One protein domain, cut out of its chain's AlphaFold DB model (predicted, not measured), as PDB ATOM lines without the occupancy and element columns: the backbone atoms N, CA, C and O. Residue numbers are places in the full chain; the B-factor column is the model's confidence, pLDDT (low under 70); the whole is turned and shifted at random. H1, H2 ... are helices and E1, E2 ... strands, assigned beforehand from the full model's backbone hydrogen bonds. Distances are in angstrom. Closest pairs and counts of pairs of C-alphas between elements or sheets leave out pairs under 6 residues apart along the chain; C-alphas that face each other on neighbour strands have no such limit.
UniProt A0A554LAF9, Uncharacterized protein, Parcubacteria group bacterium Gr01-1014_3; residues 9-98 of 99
ATOM      1  N   LEU A   9      -7.740  68.574  35.747       46.75
ATOM      2  CA  LEU A   9      -8.833  67.630  35.469       46.75
ATOM      3  C   LEU A   9      -8.628  66.258  36.139       46.75
ATOM      4  O   LEU A   9      -9.590  65.550  36.416       46.75
ATOM      5  N   ILE A  10      -7.379  65.887  36.440       51.97
ATOM      6  CA  ILE A  10      -7.041  64.566  36.998       51.97
ATOM      7  C   ILE A  10      -7.344  64.499  38.506       51.97
ATOM      8  O   ILE A  10      -7.758  63.453  39.002       51.97
ATOM      9  N   ALA A  11      -7.222  65.616  39.232       51.09
ATOM     10  CA  ALA A  11      -7.483  65.653  40.674       51.09
ATOM     11  C   ALA A  11      -8.978  65.512  41.027       51.09
ATOM     12  O   ALA A  11      -9.314  64.973  42.077       51.09
ATOM     13  N   LEU A  12      -9.883  65.942  40.142       47.78
ATOM     14  CA  LEU A  12     -11.332  65.883  40.373       47.78
ATOM     15  C   LEU A  12     -11.922  64.482  40.149       47.78
ATOM     16  O   LEU A  12     -12.879  64.108  40.819       47.78
ATOM     17  N   ILE A  13     -11.324  63.677  39.267       51.66
ATOM     18  CA  ILE A  13     -11.810  62.319  38.972       51.66
ATOM     19  C   ILE A  13     -11.493  61.357  40.128       51.66
ATOM     20  O   ILE A  13     -12.305  60.493  40.450       51.66
ATOM     21  N   PHE A  14     -10.364  61.538  40.819       45.38
ATOM     22  CA  PHE A  14      -9.987  60.661  41.935       45.38
ATOM     23  C   PHE A  14     -10.867  60.825  43.181       45.38
ATOM     24  O   PHE A  14     -11.055  59.863  43.923       45.38
ATOM     25  N   ILE A  15     -11.455  62.005  43.405       50.09
ATOM     26  CA  ILE A  15     -12.307  62.247  44.582       50.09
ATOM     27  C   ILE A  15     -13.690  61.594  44.412       50.09
ATOM     28  O   ILE A  15     -14.267  61.120  45.389       50.09
ATOM     29  N   VAL A  16     -14.201  61.476  43.182       47.50
ATOM     30  CA  VAL A  16     -15.514  60.851  42.930       47.50
ATOM     31  C   VAL A  16     -15.467  59.327  43.104       47.50
ATOM     32  O   VAL A  16     -16.446  58.729  43.543       47.50
ATOM     33  N   VAL A  17     -14.327  58.683  42.836       45.94
ATOM     34  CA  VAL A  17     -14.214  57.214  42.915       45.94
ATOM     35  C   VAL A  17     -14.133  56.704  44.362       45.94
ATOM     36  O   VAL A  17     -14.603  55.607  44.644       45.94
ATOM     37  N   VAL A  18     -13.609  57.491  45.307       45.00
ATOM     38  CA  VAL A  18     -13.436  57.033  46.702       45.00
ATOM     39  C   VAL A  18     -14.721  57.169  47.534       45.00
ATOM     40  O   VAL A  18     -14.958  56.367  48.433       45.00
ATOM     41  N   VAL A  19     -15.603  58.123  47.217       44.12
ATOM     42  CA  VAL A  19     -16.831  58.358  48.007       44.12
ATOM     43  C   VAL A  19     -17.943  57.343  47.694       44.12
ATOM     44  O   VAL A  19     -18.816  57.116  48.526       44.12
ATOM     45  N   ALA A  20     -17.883  56.642  46.559       44.84
ATOM     46  CA  ALA A  20     -18.865  55.606  46.221       44.84
ATOM     47  C   ALA A  20     -18.677  54.277  46.989       44.84
ATOM     48  O   ALA A  20     -19.533  53.402  46.902       44.84
ATOM     49  N   ILE A  21     -17.578  54.107  47.735       51.47
ATOM     50  CA  ILE A  21     -17.241  52.833  48.400       51.47
ATOM     51  C   ILE A  21     -17.718  52.802  49.868       51.47
ATOM     52  O   ILE A  21     -17.851  51.732  50.455       51.47
ATOM     53  N   CYS A  22     -18.061  53.948  50.463       48.00
ATOM     54  CA  CYS A  22     -18.361  54.042  51.894       48.00
ATOM     55  C   CYS A  22     -19.713  54.708  52.155       48.00
ATOM     56  O   CYS A  22     -19.778  55.861  52.571       48.00
ATOM     57  N   GLY A  23     -20.806  53.974  51.958       49.78
ATOM     58  CA  GLY A  23     -22.104  54.439  52.435       49.78
ATOM     59  C   GLY A  23     -23.270  53.658  51.874       49.78
ATOM     60  O   GLY A  23     -23.887  54.120  50.936       49.78
ATOM     61  N   PHE A  24     -23.547  52.483  52.436       46.38
ATOM     62  CA  PHE A  24     -24.882  52.040  52.858       46.38
ATOM     63  C   PHE A  24     -24.714  50.670  53.520       46.38
ATOM     64  O   PHE A  24     -24.982  49.615  52.952       46.38
ATOM     65  N   ALA A  25     -24.273  50.706  54.777       47.09
ATOM     66  CA  ALA A  25     -24.647  49.690  55.746       47.09
ATOM     67  C   ALA A  25     -26.145  49.867  56.047       47.09
ATOM     68  O   ALA A  25     -26.531  50.379  57.093       47.09
ATOM     69  N   ALA A  26     -27.000  49.510  55.090       51.16
ATOM     70  CA  ALA A  26     -28.370  49.160  55.410       51.16
ATOM     71  C   ALA A  26     -28.320  47.700  55.879       51.16
ATOM     72  O   ALA A  26     -27.774  46.867  55.148       51.16
ATOM     73  N   PRO A  27     -28.829  47.352  57.073       48.28
ATOM     74  CA  PRO A  27     -29.049  45.955  57.397       48.28
ATOM     75  C   PRO A  27     -30.027  45.434  56.349       48.28
ATOM     76  O   PRO A  27     -31.201  45.804  56.360       48.28
ATOM     77  N   VAL A  28     -29.532  44.636  55.403       53.19
ATOM     78  CA  VAL A  28     -30.394  43.871  54.508       53.19
ATOM     79  C   VAL A  28     -31.329  43.103  55.437       53.19
ATOM     80  O   VAL A  28     -30.837  42.325  56.261       53.19
ATOM     81  N   PRO A  29     -32.650  43.356  55.412       46.72
ATOM     82  CA  PRO A  29     -33.557  42.595  56.241       46.72
ATOM     83  C   PRO A  29     -33.420  41.144  55.788       46.72
ATOM     84  O   PRO A  29     -33.776  40.808  54.661       46.72
ATOM     85  N   LEU A  30     -32.881  40.295  56.665       50.44
ATOM     86  CA  LEU A  30     -32.645  38.861  56.442       50.44
ATOM     87  C   LEU A  30     -33.879  38.126  55.881       50.44
ATOM     88  O   LEU A  30     -33.742  37.077  55.270       50.44
ATOM     89  N   ARG A  31     -35.076  38.709  56.021       49.19
ATOM     90  CA  ARG A  31     -36.336  38.221  55.450       49.19
ATOM     91  C   ARG A  31     -36.436  38.283  53.922       49.19
ATOM     92  O   ARG A  31     -37.075  37.413  53.350       49.19
ATOM     93  N   ALA A  32     -35.797  39.244  53.255       51.12
ATOM     94  CA  ALA A  32     -35.901  39.374  51.795       51.12
ATOM     95  C   ALA A  32     -35.039  38.346  51.033       51.12
ATOM     96  O   ALA A  32     -35.277  38.085  49.856       51.12
ATOM     97  N   MET A  33     -34.034  37.756  51.691       48.56
ATOM     98  CA  MET A  33     -33.204  36.702  51.095       48.56
ATOM     99  C   MET A  33     -33.841  35.307  51.188       48.56
ATOM    100  O   MET A  33     -33.508  34.447  50.374       48.56
ATOM    101  N   ASP A  34     -34.768  35.086  52.123       49.72
ATOM    102  CA  ASP A  34     -35.484  33.810  52.265       49.72
ATOM    103  C   ASP A  34     -36.596  33.655  51.211       49.72
ATOM    104  O   ASP A  34     -36.743  32.590  50.607       49.72
ATOM    105  N   GLU A  35     -37.326  34.733  50.907       47.16
ATOM    106  CA  GLU A  35     -38.473  34.703  49.984       47.16
ATOM    107  C   GLU A  35     -38.055  34.535  48.514       47.16
ATOM    108  O   GLU A  35     -38.642  33.729  47.792       47.16
ATOM    109  N   ALA A  36     -36.968  35.186  48.081       47.59
ATOM    110  CA  ALA A  36     -36.461  35.047  46.709       47.59
ATOM    111  C   ALA A  36     -35.891  33.650  46.415       47.59
ATOM    112  O   ALA A  36     -35.824  33.236  45.256       47.59
ATOM    113  N   LYS A  37     -35.478  32.915  47.456       47.69
ATOM    114  CA  LYS A  37     -35.122  31.507  47.310       47.69
ATOM    115  C   LYS A  37     -36.400  30.679  47.279       47.69
ATOM    116  O   LYS A  37     -36.577  29.947  46.326       47.69
ATOM    117  N   ALA A  38     -37.325  30.854  48.222       47.34
ATOM    118  CA  ALA A  38     -38.540  30.039  48.333       47.34
ATOM    119  C   ALA A  38     -39.493  30.091  47.115       47.34
ATOM    120  O   ALA A  38     -40.170  29.098  46.839       47.34
ATOM    121  N   GLU A  39     -39.535  31.188  46.351       43.97
ATOM    122  CA  GLU A  39     -40.439  31.318  45.191       43.97
ATOM    123  C   GLU A  39     -40.041  30.484  43.955       43.97
ATOM    124  O   GLU A  39     -40.881  30.245  43.089       43.97
ATOM    125  N   GLN A  40     -38.811  29.959  43.871       47.06
ATOM    126  CA  GLN A  40     -38.392  29.090  42.753       47.06
ATOM    127  C   GLN A  40     -38.742  27.599  42.922       47.06
ATOM    128  O   GLN A  40     -38.541  26.826  41.985       47.06
ATOM    129  N   PHE A  41     -39.275  27.189  44.078       51.66
ATOM    130  CA  PHE A  41     -39.389  25.771  44.471       51.66
ATOM    131  C   PHE A  41     -40.807  25.186  44.306       51.66
ATOM    132  O   PHE A  41     -41.058  24.047  44.688       51.66
ATOM    133  N   GLN A  42     -41.769  25.933  43.743       49.09
ATOM    134  CA  GLN A  42     -43.160  25.453  43.623       49.09
ATOM    135  C   GLN A  42     -43.487  24.716  42.309       49.09
ATOM    136  O   GLN A  42     -44.530  24.066  42.215       49.09
ATOM    137  N   GLU A  43     -42.618  24.742  41.294       54.78
ATOM    138  CA  GLU A  43     -42.840  24.002  40.041       54.78
ATOM    139  C   GLU A  43     -42.308  22.559  40.132       54.78
ATOM    140  O   GLU A  43     -41.219  22.252  39.663       54.78
ATOM    141  N   ALA A  44     -43.109  21.663  40.718       56.22
ATOM    142  CA  ALA A  44     -42.977  20.200  40.639       56.22
ATOM    143  C   ALA A  44     -41.530  19.660  40.727       56.22
ATOM    144  O   ALA A  44     -41.012  19.047  39.787       56.22
ATOM    145  N   GLU A  45     -40.899  19.864  41.880       71.88
ATOM    146  CA  GLU A  45     -39.586  19.304  42.182       71.88
ATOM    147  C   GLU A  45     -39.701  17.808  42.487       71.88
ATOM    148  O   GLU A  45     -40.287  17.389  43.486       71.88
ATOM    149  N   GLN A  46     -39.146  16.975  41.612       86.56
ATOM    150  CA  GLN A  46     -38.952  15.557  41.887       86.56
ATOM    151  C   GLN A  46     -37.557  15.345  42.470       86.56
ATOM    152  O   GLN A  46     -36.603  16.019  42.081       86.56
ATOM    153  N   VAL A  47     -37.421  14.377  43.376       90.00
ATOM    154  CA  VAL A  47     -36.124  13.975  43.930       90.00
ATOM    155  C   VAL A  47     -35.838  12.514  43.595       90.00
ATOM    156  O   VAL A  47     -36.654  11.630  43.852       90.00
ATOM    157  N   LYS A  48     -34.664  12.248  43.019       92.81
ATOM    158  CA  LYS A  48     -34.139  10.894  42.818       92.81
ATOM    159  C   LYS A  48     -32.988  10.671  43.786       92.81
ATOM    160  O   LYS A  48     -31.999  11.394  43.730       92.81
ATOM    161  N   ILE A  49     -33.126   9.678  44.658       92.38
ATOM    162  CA  ILE A  49     -32.106   9.309  45.644       92.38
ATOM    163  C   ILE A  49     -31.449   8.006  45.198       92.38
ATOM    164  O   ILE A  49     -32.131   7.038  44.860       92.38
ATOM    165  N   PHE A  50     -30.125   8.000  45.207       93.75
ATOM    166  CA  PHE A  50     -29.274   6.848  44.976       93.75
ATOM    167  C   PHE A  50     -28.490   6.587  46.254       93.75
ATOM    168  O   PHE A  50     -27.999   7.528  46.874       93.75
ATOM    169  N   SER A  51     -28.356   5.328  46.650       91.44
ATOM    170  CA  SER A  51     -27.654   4.941  47.871       91.44
ATOM    171  C   SER A  51     -26.818   3.701  47.617       91.44
ATOM    172  O   SER A  51     -27.324   2.733  47.054       91.44
ATOM    173  N   ALA A  52     -25.573   3.708  48.073       90.88
ATOM    174  CA  ALA A  52     -24.689   2.556  48.015       90.88
ATOM    175  C   ALA A  52     -23.998   2.325  49.359       90.88
ATOM    176  O   ALA A  52     -23.864   3.242  50.176       90.88
ATOM    177  N   GLY A  53     -23.561   1.083  49.569       87.94
ATOM    178  CA  GLY A  53     -22.784   0.691  50.736       87.94
ATOM    179  C   GLY A  53     -21.413   1.365  50.786       87.94
ATOM    180  O   GLY A  53     -20.980   2.066  49.865       87.94
ATOM    181  N   VAL A  54     -20.715   1.163  51.900       81.06
ATOM    182  CA  VAL A  54     -19.359   1.685  52.098       81.06
ATOM    183  C   VAL A  54     -18.407   1.026  51.098       81.06
ATOM    184  O   VAL A  54     -18.306  -0.193  51.052       81.06
ATOM    185  N   GLY A  55     -17.695   1.839  50.315       80.12
ATOM    186  CA  GLY A  55     -16.740   1.367  49.303       80.12
ATOM    187  C   GLY A  55     -17.324   1.183  47.898       80.12
ATOM    188  O   GLY A  55     -16.561   1.101  46.943       80.12
ATOM    189  N   ASP A  56     -18.648   1.237  47.733       86.69
ATOM    190  CA  ASP A  56     -19.326   1.047  46.439       86.69
ATOM    191  C   ASP A  56     -19.577   2.366  45.678       86.69
ATOM    192  O   ASP A  56     -20.532   2.496  44.907       86.69
ATOM    193  N   MET A  57     -18.727   3.377  45.882       84.75
ATOM    194  CA  MET A  57     -18.913   4.704  45.277       84.75
ATOM    195  C   MET A  57     -18.873   4.655  43.743       84.75
ATOM    196  O   MET A  57     -19.676   5.315  43.090       84.75
ATOM    197  N   GLU A  58     -18.012   3.817  43.159       88.50
ATOM    198  CA  GLU A  58     -17.939   3.649  41.702       88.50
ATOM    199  C   GLU A  58     -19.252   3.098  41.125       88.50
ATOM    200  O   GLU A  58     -19.725   3.540  40.076       88.50
ATOM    201  N   LYS A  59     -19.877   2.147  41.827       89.69
ATOM    202  CA  LYS A  59     -21.178   1.600  41.434       89.69
ATOM    203  C   LYS A  59     -22.258   2.679  41.515       89.69
ATOM    204  O   LYS A  59     -23.032   2.827  40.572       89.69
ATOM    205  N   LEU A  60     -22.262   3.456  42.597       92.12
ATOM    206  CA  LEU A  60     -23.205   4.556  42.797       92.12
ATOM    207  C   LEU A  60     -23.108   5.601  41.680       92.12
ATOM    208  O   LEU A  60     -24.120   6.032  41.134       92.12
ATOM    209  N   GLU A  61     -21.890   5.988  41.306       90.81
ATOM    210  CA  GLU A  61     -21.671   6.933  40.213       90.81
ATOM    211  C   GLU A  61     -22.107   6.369  38.860       90.81
ATOM    212  O   GLU A  61     -22.706   7.098  38.068       90.81
ATOM    213  N   LYS A  62     -21.871   5.077  38.594       94.62
ATOM    214  CA  LYS A  62     -22.367   4.417  37.377       94.62
ATOM    215  C   LYS A  62     -23.892   4.434  37.304       94.62
ATOM    216  O   LYS A  62     -24.426   4.751  36.245       94.62
ATOM    217  N   GLU A  63     -24.584   4.141  38.403       94.88
ATOM    218  CA  GLU A  63     -26.053   4.171  38.464       94.88
ATOM    219  C   GLU A  63     -26.604   5.586  38.265       94.88
ATOM    220  O   GLU A  63     -27.527   5.786  37.472       94.88
ATOM    221  N   VAL A  64     -25.995   6.582  38.917       94.56
ATOM    222  CA  VAL A  64     -26.347   7.995  38.726       94.56
ATOM    223  C   VAL A  64     -26.151   8.408  37.268       94.56
ATOM    224  O   VAL A  64     -27.057   8.975  36.661       94.56
ATOM    225  N   ASN A  65     -24.994   8.101  36.677       94.88
ATOM    226  CA  ASN A  65     -24.680   8.480  35.300       94.88
ATOM    227  C   ASN A  65     -25.561   7.756  34.276       94.88
ATOM    228  O   ASN A  65     -25.964   8.366  33.286       94.88
ATOM    229  N   ALA A  66     -25.886   6.481  34.505       96.44
ATOM    230  CA  ALA A  66     -26.814   5.736  33.660       96.44
ATOM    231  C   ALA A  66     -28.194   6.403  33.657       96.44
ATOM    232  O   ALA A  66     -28.707   6.738  32.591       96.44
ATOM    233  N   TRP A  67     -28.725   6.712  34.842       95.69
ATOM    234  CA  TRP A  67     -30.014   7.386  34.965       95.69
ATOM    235  C   TRP A  67     -30.008   8.782  34.333       95.69
ATOM    236  O   TRP A  67     -30.953   9.149  33.633       95.69
ATOM    237  N   LEU A  68     -28.935   9.558  34.523       93.50
ATOM    238  CA  LEU A  68     -28.776  10.865  33.879       93.50
ATOM    239  C   LEU A  68     -28.773  10.747  32.352       93.50
ATOM    240  O   LEU A  68     -29.434  11.536  31.687       93.50
ATOM    241  N   LYS A  69     -28.097   9.736  31.799       95.19
ATOM    242  CA  LYS A  69     -28.055   9.478  30.355       95.19
ATOM    243  C   LYS A  69     -29.417   9.062  29.794       95.19
ATOM    244  O   LYS A  69     -29.790   9.501  28.713       95.19
ATOM    245  N   GLU A  70     -30.182   8.245  30.516       95.00
ATOM    246  CA  GLU A  70     -31.545   7.853  30.116       95.00
ATOM    247  C   GLU A  70     -32.531   9.035  30.100       95.00
ATOM    248  O   GLU A  70     -33.512   9.043  29.341       95.00
ATOM    249  N   ASN A  71     -32.260  10.033  30.945       92.75
ATOM    250  CA  ASN A  71     -33.055  11.245  31.107       92.75
ATOM    251  C   ASN A  71     -32.439  12.474  30.422       92.75
ATOM    252  O   ASN A  71     -32.953  13.586  30.584       92.75
ATOM    253  N   ASP A  72     -31.382  12.284  29.632       90.44
ATOM    254  CA  ASP A  72     -30.720  13.364  28.911       90.44
ATOM    255  C   ASP A  72     -31.720  14.078  27.991       90.44
ATOM    256  O   ASP A  72     -32.522  13.453  27.292       90.44
ATOM    257  N   GLY A  73     -31.761  15.406  28.086       88.19
ATOM    258  CA  GLY A  73     -32.739  16.241  27.384       88.19
ATOM    259  C   GLY A  73     -34.189  16.164  27.891       88.19
ATOM    260  O   GLY A  73     -34.982  17.025  27.519       88.19
ATOM    261  N   LYS A  74     -34.549  15.210  28.763       90.81
ATOM    262  CA  LYS A  74     -35.908  15.061  29.329       90.81
ATOM    263  C   LYS A  74     -36.081  15.761  30.666       90.81
ATOM    264  O   LYS A  74     -37.198  16.116  31.026       90.81
ATOM    265  N   ILE A  75     -34.997  15.949  31.414       90.94
ATOM    266  CA  ILE A  75     -35.040  16.580  32.734       90.94
ATOM    267  C   ILE A  75     -34.188  17.851  32.788       90.94
ATOM    268  O   ILE A  75     -33.272  18.077  31.995       90.94
ATOM    269  N   TYR A  76     -34.533  18.729  33.716       89.44
ATOM    270  CA  TYR A  76     -33.731  19.861  34.148       89.44
ATOM    271  C   TYR A  76     -33.308  19.610  35.594       89.44
ATOM    272  O   TYR A  76     -34.160  19.338  36.434       89.44
ATOM    273  N   ILE A  77     -32.006  19.661  35.869       89.81
ATOM    274  CA  ILE A  77     -31.447  19.375  37.193       89.81
ATOM    275  C   ILE A  77     -31.224  20.700  37.910       89.81
ATOM    276  O   ILE A  77     -30.490  21.551  37.413       89.81
ATOM    277  N   TYR A  78     -31.830  20.846  39.082       87.75
ATOM    278  CA  TYR A  78     -31.685  22.025  39.933       87.75
ATOM    279  C   TYR A  78     -30.510  21.895  40.888       87.75
ATOM    280  O   TYR A  78     -29.733  22.826  41.077       87.75
ATOM    281  N   SER A  79     -30.403  20.729  41.523       85.31
ATOM    282  CA  SER A  79     -29.429  20.490  42.574       85.31
ATOM    283  C   SER A  79     -29.044  19.024  42.621       85.31
ATOM    284  O   SER A  79     -29.853  18.132  42.354       85.31
ATOM    285  N   ARG A  80     -27.792  18.780  42.996       89.19
ATOM    286  CA  ARG A  80     -27.266  17.461  43.324       89.19
ATOM    287  C   ARG A  80     -26.562  17.572  44.663       89.19
ATOM    288  O   ARG A  80     -25.624  18.353  44.797       89.19
ATOM    289  N   THR A  81     -26.993  16.779  45.635       89.19
ATOM    290  CA  THR A  81     -26.318  16.684  46.932       89.19
ATOM    291  C   THR A  81     -25.753  15.286  47.108       89.19
ATOM    292  O   THR A  81     -26.355  14.297  46.693       89.19
ATOM    293  N   GLN A  82     -24.561  15.209  47.687       89.62
ATOM    294  CA  GLN A  82     -23.908  13.959  48.045       89.62
ATOM    295  C   GLN A  82     -23.693  13.960  49.554       89.62
ATOM    296  O   GLN A  82     -23.141  14.909  50.106       89.62
ATOM    297  N   SER A  83     -24.127  12.895  50.213       86.94
ATOM    298  CA  SER A  83     -23.930  12.674  51.639       86.94
ATOM    299  C   SER A  83     -23.212  11.348  51.840       86.94
ATOM    300  O   SER A  83     -23.628  10.325  51.304       86.94
ATOM    301  N   GLY A  84     -22.112  11.361  52.585       85.50
ATOM    302  CA  GLY A  84     -21.398  10.157  53.000       85.50
ATOM    303  C   GLY A  84     -21.571   9.946  54.497       85.50
ATOM    304  O   GLY A  84     -21.365  10.867  55.281       85.50
ATOM    305  N   THR A  85     -21.935   8.734  54.894       80.81
ATOM    306  CA  THR A  85     -22.023   8.308  56.294       80.81
ATOM    307  C   THR A  85     -21.197   7.040  56.498       80.81
ATOM    308  O   THR A  85     -20.844   6.359  55.536       80.81
ATOM    309  N   GLN A  86     -20.950   6.662  57.754       77.94
ATOM    310  CA  GLN A  86     -20.319   5.377  58.092       77.94
ATOM    311  C   GLN A  86     -21.102   4.147  57.590       77.94
ATOM    312  O   GLN A  86     -20.570   3.044  57.585       77.94
ATOM    313  N   PHE A  87     -22.360   4.333  57.183       76.19
ATOM    314  CA  PHE A  87     -23.234   3.278  56.676       76.19
ATOM    315  C   PHE A  87     -23.303   3.237  55.142       76.19
ATOM    316  O   PHE A  87     -23.880   2.305  54.588       76.19
ATOM    317  N   GLY A  88     -22.725   4.223  54.448       85.81
ATOM    318  CA  GLY A  88     -22.760   4.300  52.990       85.81
ATOM    319  C   GLY A  88     -22.825   5.722  52.450       85.81
ATOM    320  O   GLY A  88     -22.853   6.701  53.202       85.81
ATOM    321  N   VAL A  89     -22.863   5.828  51.124       89.00
ATOM    322  CA  VAL A  89     -22.927   7.094  50.387       89.00
ATOM    323  C   VAL A  89     -24.287   7.218  49.715       89.00
ATOM    324  O   VAL A  89     -24.816   6.251  49.172       89.00
ATOM    325  N   GLN A  90     -24.853   8.417  49.746       91.19
ATOM    326  CA  GLN A  90     -26.112   8.762  49.109       91.19
ATOM    327  C   GLN A  90     -25.919   9.964  48.193       91.19
ATOM    328  O   GLN A  90     -25.225  10.919  48.538       91.19
ATOM    329  N   ILE A  91     -26.545   9.921  47.024       91.75
ATOM    330  CA  ILE A  91     -26.596  11.026  46.074       91.75
ATOM    331  C   ILE A  91     -28.057  11.302  45.792       91.75
ATOM    332  O   ILE A  91     -28.781  10.421  45.340       91.75
ATOM    333  N   ALA A  92     -28.487  12.524  46.043       91.69
ATOM    334  CA  ALA A  92     -29.829  12.959  45.731       91.69
ATOM    335  C   ALA A  92     -29.778  14.011  44.617       91.69
ATOM    336  O   ALA A  92     -28.859  14.830  44.549       91.69
ATOM    337  N   ILE A  93     -30.735  13.939  43.698       92.00
ATOM    338  CA  ILE A  93     -30.840  14.812  42.530       92.00
ATOM    339  C   ILE A  93     -32.245  15.394  42.504       92.00
ATOM    340  O   ILE A  93     -33.215  14.644  42.427       92.00
ATOM    341  N   TRP A  94     -32.339  16.719  42.554       91.69
ATOM    342  CA  TRP A  94     -33.576  17.485  42.462       91.69
ATOM    343  C   TRP A  94     -33.745  17.917  41.016       91.69
ATOM    344  O   TRP A  94     -32.851  18.552  40.448       91.69
ATOM    345  N   TYR A  95     -34.864  17.545  40.405       91.38
ATOM    346  CA  TYR A  95     -35.088  17.739  38.981       91.38
ATOM    347  C   TYR A  95     -36.552  18.034  38.642       91.38
ATOM    348  O   TYR A  95     -37.475  17.709  39.385       91.38
ATOM    349  N   LYS A  96     -36.742  18.617  37.460       90.25
ATOM    350  CA  LYS A  96     -38.020  18.880  36.788       90.25
ATOM    351  C   LYS A  96     -38.041  18.136  35.462       90.25
ATOM    352  O   LYS A  96     -37.034  18.120  34.758       90.25
ATOM    353  N   VAL A  97     -39.176  17.558  35.084       88.94
ATOM    354  CA  VAL A  97     -39.356  17.010  33.730       88.94
ATOM    355  C   VAL A  97     -39.634  18.168  32.769       88.94
ATOM    356  O   VAL A  97     -40.473  19.027  33.047       88.94
ATOM    357  N   ARG A  98     -38.907  18.222  31.651       82.62
ATOM    358  CA  ARG A  98     -39.148  19.185  30.573       82.62
ATOM    359  C   ARG A  98     -40.443  18.789  29.852       82.62
ATOM    360  O   ARG A  98     -40.626  17.615  29.541       82.62
TER     361      ARG A  98
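AT A GLANCE: This is residues 9 to 98 of the 99 residues of an uncharacterized protein of Parcubacteria group bacterium Gr01-1014_3 (UniProt A0A554LAF9). A long arm, residues 9 to 40 with H1 and H2, sticks out from a two-layer body, H3 over one face of a sheet. The printed part has 90 residues, three helices and three strands, class mixed; the sheet E1, E3, E2 is antiparallel. It is extended, radius of gyration of the C-alphas 23.2 A, spanning 67 by 32 by 27 A.

IN THESE COORDINATES: H1 is residues 9 to 19, C-alpha 9 at (-8.833, 67.630, 35.469); H2 31 to 38, E1 46 to 52, H3 57 to 70, E2 75 to 85, E3 88 to 97, C-alpha 97 at (-39.356, 17.010, 33.730).

HOW THE PARTS SIT: H3's height over the sheet is 8.8 A. E2 and E3 are a hairpin, N 90 and O 83 2.8 A apart. H3 has every O i to N i+4 pair within hydrogen-bond range, H1 0 of 7, H2 1 of 4; to i+3 these two have 1 of 8 and 3 of 5.

THE WHOLE: The printed part has no cut; the link H1 to H2 is long; residues 9 to 44 have pLDDT under 70.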